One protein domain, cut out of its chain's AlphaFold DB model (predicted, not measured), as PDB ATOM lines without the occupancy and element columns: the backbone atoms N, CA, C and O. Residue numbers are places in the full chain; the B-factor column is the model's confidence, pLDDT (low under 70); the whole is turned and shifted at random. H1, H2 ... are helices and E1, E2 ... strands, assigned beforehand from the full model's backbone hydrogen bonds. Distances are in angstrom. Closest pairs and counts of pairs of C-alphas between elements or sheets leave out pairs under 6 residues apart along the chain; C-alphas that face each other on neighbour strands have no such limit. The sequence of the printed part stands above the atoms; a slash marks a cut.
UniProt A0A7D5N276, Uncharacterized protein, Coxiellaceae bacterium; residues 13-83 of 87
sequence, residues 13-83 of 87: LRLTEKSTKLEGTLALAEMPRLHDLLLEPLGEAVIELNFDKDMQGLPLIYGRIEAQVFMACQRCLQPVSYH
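What this domain is: This is residues 13 to 83 of the 87 residues of an uncharacterized protein of Coxiellaceae bacterium (UniProt A0A7D5N276). A long, narrow, twisted sheet of four strands makes a rod, its parts staggered along the long inner strand E3, which pairs with E2 over residues 59 to 66 and with E4 over residues 68 to 72. The short helix H1 covers E2 near one end of the rod, while the short H2 lies off the sheet toward the other. The printed part has 71 residues, with two named helices and four named strands in the order H1, E1, H2, E2, E3, E4; the sheet's order is E1, E2, E3, E4, antiparallel throughout, and the class is mostly strand. It is only just loose, close to extended, with a radius of gyration of the C-alphas of 16.2 A and spans of 48 by 22 by 17 A.

Where its parts are: H1, residues 13 to 17, begins with C-alpha 13 at (-32.126, 39.858, -40.302). E1, residues 21 to 27, is 19.6 A long. H2 is residues 32 to 35. E2, residues 44 to 53, is 29.0 A long, and E3, residues 59 to 72, is 38.0 A long. E4, residues 79 to 83, ends with C-alpha 83 at (-29.382, 14.174, -57.747).

How they stand to each other: H1 is on the sheet, over E2, at a height of 6.8 A; their closest C-alphas, of Thr 16 and Phe 51, are 4.5 A apart. E1 and E2 are antiparallel, with N 22 and O 49 at 2.8 A. E2 and E3, a meander with E4, each strand the antiparallel neighbour of the one before, form a hairpin, with N 48 and O 64 at 2.9 A. E3 bends by 66 degrees at residue 68; E3 and E4 form a hairpin, with N 71 and O 80 at 3.1 A. H2 is only just not on the sheet, with 4 pairs of C-alphas within 10 A. In H1 every O i to N i+4 pair is within hydrogen-bond range; H2 is too short for such a pair.

The domain as a whole: The C-alphas farthest apart, of Gln 56 and Gln 78, are 48.6 A apart. The printed part has no cut and no long link. Its mean pLDDT is 92.7, and no printed residue is under 70.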
ATOM      1  N   LEU A  13     -31.284  38.670 -40.457       90.50
ATOM      2  CA  LEU A  13     -32.126  39.858 -40.302       90.50
ATOM      3  C   LEU A  13     -31.642  41.027 -41.171       90.50
ATOM      4  O   LEU A  13     -32.448  41.654 -41.852       90.50
ATOM      5  N   ARG A  14     -30.329  41.278 -41.225       90.56
ATOM      6  CA  ARG A  14     -29.755  42.349 -42.060       90.56
ATOM      7  C   ARG A  14     -29.856  42.052 -43.549       90.56
ATOM      8  O   ARG A  14     -29.974  42.978 -44.347       90.56
ATOM      9  N   LEU A  15     -29.787  40.779 -43.936       90.06
ATOM     10  CA  LEU A  15     -29.986  40.364 -45.326       90.06
ATOM     11  C   LEU A  15     -31.451  40.517 -45.747       90.06
ATOM     12  O   LEU A  15     -31.718  40.979 -46.852       90.06
ATOM     13  N   THR A  16     -32.384  40.216 -44.843       91.19
ATOM     14  CA  THR A  16     -33.820  40.436 -45.038       91.19
ATOM     15  C   THR A  16     -34.168  41.920 -45.141       91.19
ATOM     16  O   THR A  16     -34.950  42.305 -46.002       91.19
ATOM     17  N   GLU A  17     -33.588  42.783 -44.300       89.19
ATOM     18  CA  GLU A  17     -33.794  44.240 -44.388       89.19
ATOM     19  C   GLU A  17     -33.401  44.811 -45.753       89.19
ATOM     20  O   GLU A  17     -33.964  45.810 -46.195       89.19
ATOM     21  N   LYS A  18     -32.439  44.164 -46.412       88.81
ATOM     22  CA  LYS A  18     -31.917  44.539 -47.724       88.81
ATOM     23  C   LYS A  18     -32.523  43.726 -48.873       88.81
ATOM     24  O   LYS A  18     -32.017  43.848 -49.985       88.81
ATOM     25  N   SER A  19     -33.512  42.867 -48.609       87.06
ATOM     26  CA  SER A  19     -34.093  41.915 -49.571       87.06
ATOM     27  C   SER A  19     -33.032  41.228 -50.446       87.06
ATOM     28  O   SER A  19     -33.087  41.244 -51.675       87.06
ATOM     29  N   THR A  20     -31.967  40.732 -49.808       90.19
ATOM     30  CA  THR A  20     -30.769  40.247 -50.507       90.19
ATOM     31  C   THR A  20     -30.939  38.802 -50.971       90.19
ATOM     32  O   THR A  20     -31.528  37.979 -50.273       90.19
ATOM     33  N   LYS A  21     -30.350  38.471 -52.124       91.56
ATOM     34  CA  LYS A  21     -30.158  37.092 -52.581       91.56
ATOM     35  C   LYS A  21     -28.708  36.667 -52.366       91.56
ATOM     36  O   LYS A  21     -27.786  37.409 -52.704       91.56
ATOM     37  N   LEU A  22     -28.507  35.477 -51.808       92.38
ATOM     38  CA  LEU A  22     -27.207  34.820 -51.723       92.38
ATOM     39  C   LEU A  22     -27.179  33.621 -52.661       92.38
ATOM     40  O   LEU A  22     -28.006  32.719 -52.558       92.38
ATOM     41  N   GLU A  23     -26.191  33.605 -53.545       93.56
ATOM     42  CA  GLU A  23     -25.940  32.502 -54.464       93.56
ATOM     43  C   GLU A  23     -24.477  32.098 -54.388       93.56
ATOM     44  O   GLU A  23     -23.581  32.944 -54.312       93.56
ATOM     45  N   GLY A  24     -24.226  30.799 -54.445       93.19
ATOM     46  CA  GLY A  24     -22.873  30.288 -54.541       93.19
ATOM     47  C   GLY A  24     -22.811  28.793 -54.315       93.19
ATOM     48  O   GLY A  24     -23.816  28.086 -54.420       93.19
ATOM     49  N   THR A  25     -21.608  28.318 -54.014       93.62
ATOM     50  CA  THR A  25     -21.355  26.893 -53.822       93.62
ATOM     51  C   THR A  25     -20.709  26.592 -52.476       93.62
ATOM     52  O   THR A  25     -20.004  27.423 -51.889       93.62
ATOM     53  N   LEU A  26     -20.975  25.387 -51.970       91.94
ATOM     54  CA  LEU A  26     -20.304  24.800 -50.812       91.94
ATOM     55  C   LEU A  26     -19.803  23.405 -51.174       91.94
ATOM     56  O   LEU A  26     -20.536  22.608 -51.755       91.94
ATOM     57  N   ALA A  27     -18.559  23.099 -50.813       93.19
ATOM     58  CA  ALA A  27     -18.010  21.765 -51.011       93.19
ATOM     59  C   ALA A  27     -18.762  20.753 -50.138       93.19
ATOM     60  O   ALA A  27     -18.988  21.007 -48.952       93.19
ATOM     61  N   LEU A  28     -19.096  19.584 -50.692       93.38
ATOM     62  CA  LEU A  28     -19.785  18.527 -49.937       93.38
ATOM     63  C   LEU A  28     -18.964  18.056 -48.727       93.38
ATOM     64  O   LEU A  28     -19.525  17.727 -47.684       93.38
ATOM     65  N   ALA A  29     -17.635  18.113 -48.830       92.81
ATOM     66  CA  ALA A  29     -16.714  17.845 -47.729       92.81
ATOM     67  C   ALA A  29     -16.853  18.817 -46.537       92.81
ATOM     68  O   ALA A  29     -16.480  18.466 -45.424       92.81
ATOM     69  N   GLU A  30     -17.397  20.023 -46.735       91.00
ATOM     70  CA  GLU A  30     -17.642  20.997 -45.659       91.00
ATOM     71  C   GLU A  30     -19.037  20.839 -45.014       91.00
ATOM     72  O   GLU A  30     -19.395  21.607 -44.119       91.00
ATOM     73  N   MET A  31     -19.835  19.849 -45.439       91.12
ATOM     74  CA  MET A  31     -21.202  19.604 -44.962       91.12
ATOM     75  C   MET A  31     -21.263  18.323 -44.111       91.12
ATOM     76  O   MET A  31     -21.688  17.294 -44.626       91.12
ATOM     77  N   PRO A  32     -20.908  18.345 -42.809       91.62
ATOM     78  CA  PRO A  32     -20.687  17.130 -42.008       91.62
ATOM     79  C   PRO A  32     -21.885  16.168 -42.010       91.62
ATOM     80  O   PRO A  32     -21.736  14.977 -42.243       91.62
ATOM     81  N   ARG A  33     -23.106  16.705 -41.884       91.75
ATOM     82  CA  ARG A  33     -24.345  15.907 -41.910       91.75
ATOM     83  C   ARG A  33     -24.584  15.163 -43.225       91.75
ATOM     84  O   ARG A  33     -25.261  14.143 -43.216       91.75
ATOM     85  N   LEU A  34     -24.135  15.729 -44.346       91.94
ATOM     86  CA  LEU A  34     -24.281  15.115 -45.663       91.94
ATOM     87  C   LEU A  34     -23.076  14.224 -45.960       91.94
ATOM     88  O   LEU A  34     -23.272  13.098 -46.389       91.94
ATOM     89  N   HIS A  35     -21.867  14.709 -45.668       91.88
ATOM     90  CA  HIS A  35     -20.590  14.008 -45.790       91.88
ATOM     91  C   HIS A  35     -20.651  12.580 -45.241       91.88
ATOM     92  O   HIS A  35     -20.324  11.650 -45.971       91.88
ATOM     93  N   ASP A  36     -21.157  12.404 -44.016       90.94
ATOM     94  CA  ASP A  36     -21.237  11.098 -43.345       90.94
ATOM     95  C   ASP A  36     -22.154  10.081 -44.059       90.94
ATOM     96  O   ASP A  36     -22.120   8.889 -43.763       90.94
ATOM     97  N   LEU A  37     -22.994  10.538 -44.992       90.38
ATOM     98  CA  LEU A  37     -23.925   9.705 -45.760       90.38
ATOM     99  C   LEU A  37     -23.410   9.364 -47.166       90.38
ATOM    100  O   LEU A  37     -24.040   8.568 -47.871       90.38
ATOM    101  N   LEU A  38     -22.307   9.979 -47.602       94.19
ATOM    102  CA  LEU A  38     -21.756   9.805 -48.944       94.19
ATOM    103  C   LEU A  38     -20.663   8.737 -48.948       94.19
ATOM    104  O   LEU A  38     -19.888   8.617 -48.006       94.19
ATOM    105  N   LEU A  39     -20.575   7.985 -50.045       93.50
ATOM    106  CA  LEU A  39     -19.426   7.107 -50.295       93.50
ATOM    107  C   LEU A  39     -18.180   7.938 -50.600       93.50
ATOM    108  O   LEU A  39     -17.089   7.626 -50.135       93.50
ATOM    109  N   GLU A  40     -18.368   9.011 -51.369       90.25
ATOM    110  CA  GLU A  40     -17.324   9.961 -51.724       90.25
ATOM    111  C   GLU A  40     -17.897  11.383 -51.621       90.25
ATOM    112  O   GLU A  40     -18.818  11.733 -52.366       90.25
ATOM    113  N   PRO A  41     -17.382  12.239 -50.720       89.38
ATOM    114  CA  PRO A  41     -17.851  13.613 -50.543       89.38
ATOM    115  C   PRO A  41     -17.225  14.556 -51.585       89.38
ATOM    116  O   PRO A  41     -16.672  15.605 -51.249       89.38
ATOM    117  N   LEU A  42     -17.268  14.155 -52.855       89.62
ATOM    118  CA  LEU A  42     -16.687  14.885 -53.976       89.62
ATOM    119  C   LEU A  42     -17.725  15.784 -54.644       89.62
ATOM    120  O   LEU A  42     -18.840  15.357 -54.929       89.62
ATOM    121  N   GLY A  43     -17.320  17.013 -54.955       90.69
ATOM    122  CA  GLY A  43     -18.154  17.991 -55.648       90.69
ATOM    123  C   GLY A  43     -18.693  19.087 -54.735       90.69
ATOM    124  O   GLY A  43     -18.239  19.286 -53.604       90.69
ATOM    125  N   GLU A  44     -19.655  19.831 -55.268       94.06
ATOM    126  CA  GLU A  44     -20.197  21.033 -54.649       94.06
ATOM    127  C   GLU A  44     -21.727  21.015 -54.683       94.06
ATOM    128  O   GLU A  44     -22.339  20.561 -55.651       94.06
ATOM    129  N   ALA A  45     -22.337  21.542 -53.624       93.62
ATOM    130  CA  ALA A  45     -23.742  21.898 -53.598       93.62
ATOM    131  C   ALA A  45     -23.905  23.337 -54.098       93.62
ATOM    132  O   ALA A  45     -23.248  24.252 -53.597       93.62
ATOM    133  N   VAL A  46     -24.795  23.532 -55.067       94.88
ATOM    134  CA  VAL A  46     -25.243  24.848 -55.523       94.88
ATOM    135  C   VAL A  46     -26.373  25.295 -54.613       94.88
ATOM    136  O   VAL A  46     -27.320  24.544 -54.384       94.88
ATOM    137  N   ILE A  47     -26.258  26.499 -54.069       94.06
ATOM    138  CA  ILE A  47     -27.192  27.029 -53.083       94.06
ATOM    139  C   ILE A  47     -27.657  28.404 -53.541       94.06
ATOM    140  O   ILE A  47     -26.846  29.281 -53.848       94.06
ATOM    141  N   GLU A  48     -28.969  28.593 -53.513       94.00
ATOM    142  CA  GLU A  48     -29.629  29.879 -53.679       94.00
ATOM    143  C   GLU A  48     -30.505  30.138 -52.455       94.00
ATOM    144  O   GLU A  48     -31.381  29.336 -52.141       94.00
ATOM    145  N   LEU A  49     -30.282  31.249 -51.761       93.75
ATOM    146  CA  LEU A  49     -31.070  31.678 -50.607       93.75
ATOM    147  C   LEU A  49     -31.580  33.095 -50.846       93.75
ATOM    148  O   LEU A  49     -30.808  34.001 -51.158       93.75
ATOM    149  N   ASN A  50     -32.875  33.290 -50.657       94.06
ATOM    150  CA  ASN A  50     -33.540  34.580 -50.718       94.06
ATOM    151  C   ASN A  50     -33.945  34.979 -49.305       94.06
ATOM    152  O   ASN A  50     -34.519  34.177 -48.563       94.06
ATOM    153  N   PHE A  51     -33.637  36.220 -48.951       94.56
ATOM    154  CA  PHE A  51     -33.992  36.823 -47.678       94.56
ATOM    155  C   PHE A  51     -35.003  37.914 -47.971       94.56
ATOM    156  O   PHE A  51     -34.686  38.863 -48.681       94.56
ATOM    157  N   ASP A  52     -36.210  37.779 -47.445       93.31
ATOM    158  CA  ASP A  52     -37.303  38.700 -47.736       93.31
ATOM    159  C   ASP A  52     -38.195  38.898 -46.511       93.31
ATOM    160  O   ASP A  52     -37.941  38.326 -45.448       93.31
ATOM    161  N   LYS A  53     -39.228  39.726 -46.640       92.88
ATOM    162  CA  LYS A  53     -40.300  39.852 -45.655       92.88
ATOM    163  C   LYS A  53     -41.587  39.265 -46.220       92.88
ATOM    164  O   LYS A  53     -41.888  39.429 -47.398       92.88
ATOM    165  N   ASP A  54     -42.350  38.579 -45.381       91.38
ATOM    166  CA  ASP A  54     -43.680  38.109 -45.758       91.38
ATOM    167  C   ASP A  54     -44.696  39.270 -45.819       91.38
ATOM    168  O   ASP A  54     -44.382  40.434 -45.555       91.38
ATOM    169  N   MET A  55     -45.956  38.950 -46.134       89.56
ATOM    170  CA  MET A  55     -47.041  39.941 -46.192       89.56
ATOM    171  C   MET A  55     -47.332  40.634 -44.848       89.56
ATOM    172  O   MET A  55     -47.988  41.671 -44.831       89.56
ATOM    173  N   GLN A  56     -46.864  40.076 -43.730       92.81
ATOM    174  CA  GLN A  56     -46.999  40.640 -42.385       92.81
ATOM    175  C   GLN A  56     -45.738  41.413 -41.958       92.81
ATOM    176  O   GLN A  56     -45.676  41.931 -40.845       92.81
ATOM    177  N   GLY A  57     -44.731  41.513 -42.834       88.56
ATOM    178  CA  GLY A  57     -43.456  42.164 -42.553       88.56
ATOM    179  C   GLY A  57     -42.474  41.307 -41.747       88.56
ATOM    180  O   GLY A  57     -41.443  41.830 -41.313       88.56
ATOM    181  N   LEU A  58     -42.764  40.020 -41.538       91.69
ATOM    182  CA  LEU A  58     -41.905  39.092 -40.807       91.69
ATOM    183  C   LEU A  58     -40.769  38.579 -41.700       91.69
ATOM    184  O   LEU A  58     -41.004  38.292 -42.873       91.69
ATOM    185  N   PRO A  59     -39.544  38.414 -41.167       91.62
ATOM    186  CA  PRO A  59     -38.444  37.841 -41.927       91.62
ATOM    187  C   PRO A  59     -38.740  36.429 -42.437       91.62
ATOM    188  O   PRO A  59     -39.052  35.527 -41.661       91.62
ATOM    189  N   LEU A  60     -38.577  36.244 -43.741       93.38
ATOM    190  CA  LEU A  60     -38.759  34.998 -44.465       93.38
ATOM    191  C   LEU A  60     -37.463  34.637 -45.195       93.38
ATOM    192  O   LEU A  60     -36.835  35.475 -45.842       93.38
ATOM    193  N   ILE A  61     -37.076  33.365 -45.106       93.00
ATOM    194  CA  ILE A  61     -35.939  32.808 -45.840       93.00
ATOM    195  C   ILE A  61     -36.447  31.618 -46.637       93.00
ATOM    196  O   ILE A  61     -37.082  30.724 -46.082       93.00
ATOM    197  N   TYR A  62     -36.162  31.606 -47.932       93.31
ATOM    198  CA  TYR A  62     -36.529  30.515 -48.831       93.31
ATOM    199  C   TYR A  62     -35.465  30.356 -49.905       93.31
ATOM    200  O   TYR A  62     -34.727  31.292 -50.211       93.31
ATOM    201  N   GLY A  63     -35.355  29.175 -50.496       93.75
ATOM    202  CA  GLY A  63     -34.248  28.924 -51.396       93.75
ATOM    203  C   GLY A  63     -34.268  27.549 -52.020       93.75
ATOM    204  O   GLY A  63     -35.251  26.826 -51.947       93.75
ATOM    205  N   ARG A  64     -33.158  27.200 -52.657       95.19
ATOM    206  CA  ARG A  64     -32.950  25.888 -53.246       95.19
ATOM    207  C   ARG A  64     -31.513  25.450 -53.031       95.19
ATOM    208  O   ARG A  64     -30.590  26.256 -53.113       95.19
ATOM    209  N   ILE A  65     -31.335  24.162 -52.775       94.25
ATOM    210  CA  ILE A  65     -30.030  23.510 -52.743       94.25
ATOM    211  C   ILE A  65     -30.057  22.356 -53.731       94.25
ATOM    212  O   ILE A  65     -30.986  21.550 -53.716       94.25
ATOM    213  N   GLU A  66     -29.040  22.264 -54.575       95.75
ATOM    214  CA  GLU A  66     -28.879  21.193 -55.553       95.75
ATOM    215  C   GLU A  66     -27.481  20.601 -55.455       95.75
ATOM    216  O   GLU A  66     -26.494  21.331 -55.409       95.75
ATOM    217  N   ALA A  67     -27.384  19.275 -55.449       95.25
ATOM    218  CA  ALA A  67     -26.102  18.587 -55.435       95.25
ATOM    219  C   ALA A  67     -26.197  17.243 -56.151       95.25
ATOM    220  O   ALA A  67     -27.170  16.507 -55.982       95.25
ATOM    221  N   GLN A  68     -25.157  16.893 -56.904       95.38
ATOM    222  CA  GLN A  68     -24.950  15.515 -57.329       95.38
ATOM    223  C   GLN A  68     -24.134  14.804 -56.256       95.38
ATOM    224  O   GLN A  68     -23.055  15.270 -55.903       95.38
ATOM    225  N   VAL A  69     -24.644  13.688 -55.745       94.88
ATOM    226  CA  VAL A  69     -23.978  12.932 -54.687       94.88
ATOM    227  C   VAL A  69     -23.768  11.481 -55.074       94.88
ATOM    228  O   VAL A  69     -24.540  10.906 -55.843       94.88
ATOM    229  N   PHE A  70     -22.729  10.884 -54.504       95.38
ATOM    230  CA  PHE A  70     -22.436   9.471 -54.649       95.38
ATOM    231  C   PHE A  70     -22.583   8.784 -53.296       95.38
ATOM    232  O   PHE A  70     -21.874   9.102 -52.342       95.38
ATOM    233  N   MET A  71     -23.547   7.875 -53.190       94.38
ATOM    234  CA  MET A  71     -23.928   7.247 -51.923       94.38
ATOM    235  C   MET A  71     -24.216   5.759 -52.106       94.38
ATOM    236  O   MET A  71     -24.442   5.286 -53.219       94.38
ATOM    237  N   ALA A  72     -24.222   5.010 -51.007       94.25
ATOM    238  CA  ALA A  72     -24.662   3.625 -51.029       94.25
ATOM    239  C   ALA A  72     -26.191   3.584 -51.132       94.25
ATOM    240  O   ALA A  72     -26.903   4.211 -50.345       94.25
ATOM    241  N   CYS A  73     -26.716   2.817 -52.085       93.00
ATOM    242  CA  CYS A  73     -28.144   2.549 -52.153       93.00
ATOM    243  C   CYS A  73     -28.584   1.814 -50.878       93.00
ATOM    244  O   CYS A  73     -28.154   0.691 -50.631       93.00
ATOM    245  N   GLN A  74     -29.507   2.382 -50.098       91.06
ATOM    246  CA  GLN A  74     -29.976   1.763 -48.847       91.06
ATOM    247  C   GLN A  74     -30.789   0.467 -49.047       91.06
ATOM    248  O   GLN A  74     -31.172  -0.173 -48.073       91.06
ATOM    249  N   ARG A  75     -31.049   0.058 -50.299       95.44
ATOM    250  CA  ARG A  75     -31.748  -1.194 -50.634       95.44
ATOM    251  C   ARG A  75     -30.811  -2.329 -51.044       95.44
ATOM    252  O   ARG A  75     -31.025  -3.459 -50.627       95.44
ATOM    253  N   CYS A  76     -29.818  -2.055 -51.890       96.19
ATOM    254  CA  CYS A  76     -28.911  -3.083 -52.426       96.19
ATOM    255  C   CYS A  76     -27.442  -2.885 -52.026       96.19
ATOM    256  O   CYS A  76     -26.594  -3.679 -52.426       96.19
ATOM    257  N   LEU A  77     -27.142  -1.821 -51.272       94.06
ATOM    258  CA  LEU A  77     -25.802  -1.392 -50.852       94.06
ATOM    259  C   LEU A  77     -24.820  -1.117 -52.001       94.06
ATOM    260  O   LEU A  77     -23.636  -0.910 -51.758       94.06
ATOM    261  N   GLN A  78     -25.294  -1.072 -53.248       96.25
ATOM    262  CA  GLN A  78     -24.459  -0.719 -54.391       96.25
ATOM    263  C   GLN A  78     -24.298   0.802 -54.511       96.25
ATOM    264  O   GLN A  78     -25.220   1.539 -54.140       96.25
ATOM    265  N   PRO A  79     -23.166   1.285 -55.049       95.25
ATOM    266  CA  PRO A  79     -22.964   2.708 -55.278       95.25
ATOM    267  C   PRO A  79     -23.975   3.274 -56.279       95.25
ATOM    268  O   PRO A  79     -24.226   2.682 -57.329       95.25
ATOM    269  N   VAL A  80     -24.549   4.434 -55.965       95.31
ATOM    270  CA  VAL A  80     -25.491   5.139 -56.837       95.31
ATOM    271  C   VAL A  80     -25.174   6.628 -56.888       95.31
ATOM    272  O   VAL A  80     -24.888   7.261 -55.872       95.31
ATOM    273  N   SER A  81     -25.242   7.181 -58.098       95.00
ATOM    274  CA  SER A  81     -25.197   8.621 -58.335       95.00
ATOM    275  C   SER A  81     -26.616   9.172 -58.244       95.00
ATOM    276  O   SER A  81     -27.499   8.737 -58.987       95.00
ATOM    277  N   TYR A  82     -26.852  10.092 -57.314       93.44
ATOM    278  CA  TYR A  82     -28.177  10.630 -57.025       93.44
ATOM    279  C   TYR A  82     -28.171  12.157 -57.066       93.44
ATOM    280  O   TYR A  82     -27.265  12.804 -56.545       93.44
ATOM    281  N   HIS A  83     -29.199  12.730 -57.691       94.69
ATOM    282  CA  HIS A  83     -29.382  14.174 -57.747       94.69
ATOM    283  C   HIS A  83     -30.271  14.624 -56.583       94.69
ATOM    284  O   HIS A  83     -31.478  14.376 -56.580       94.69
TER     285      HIS A  83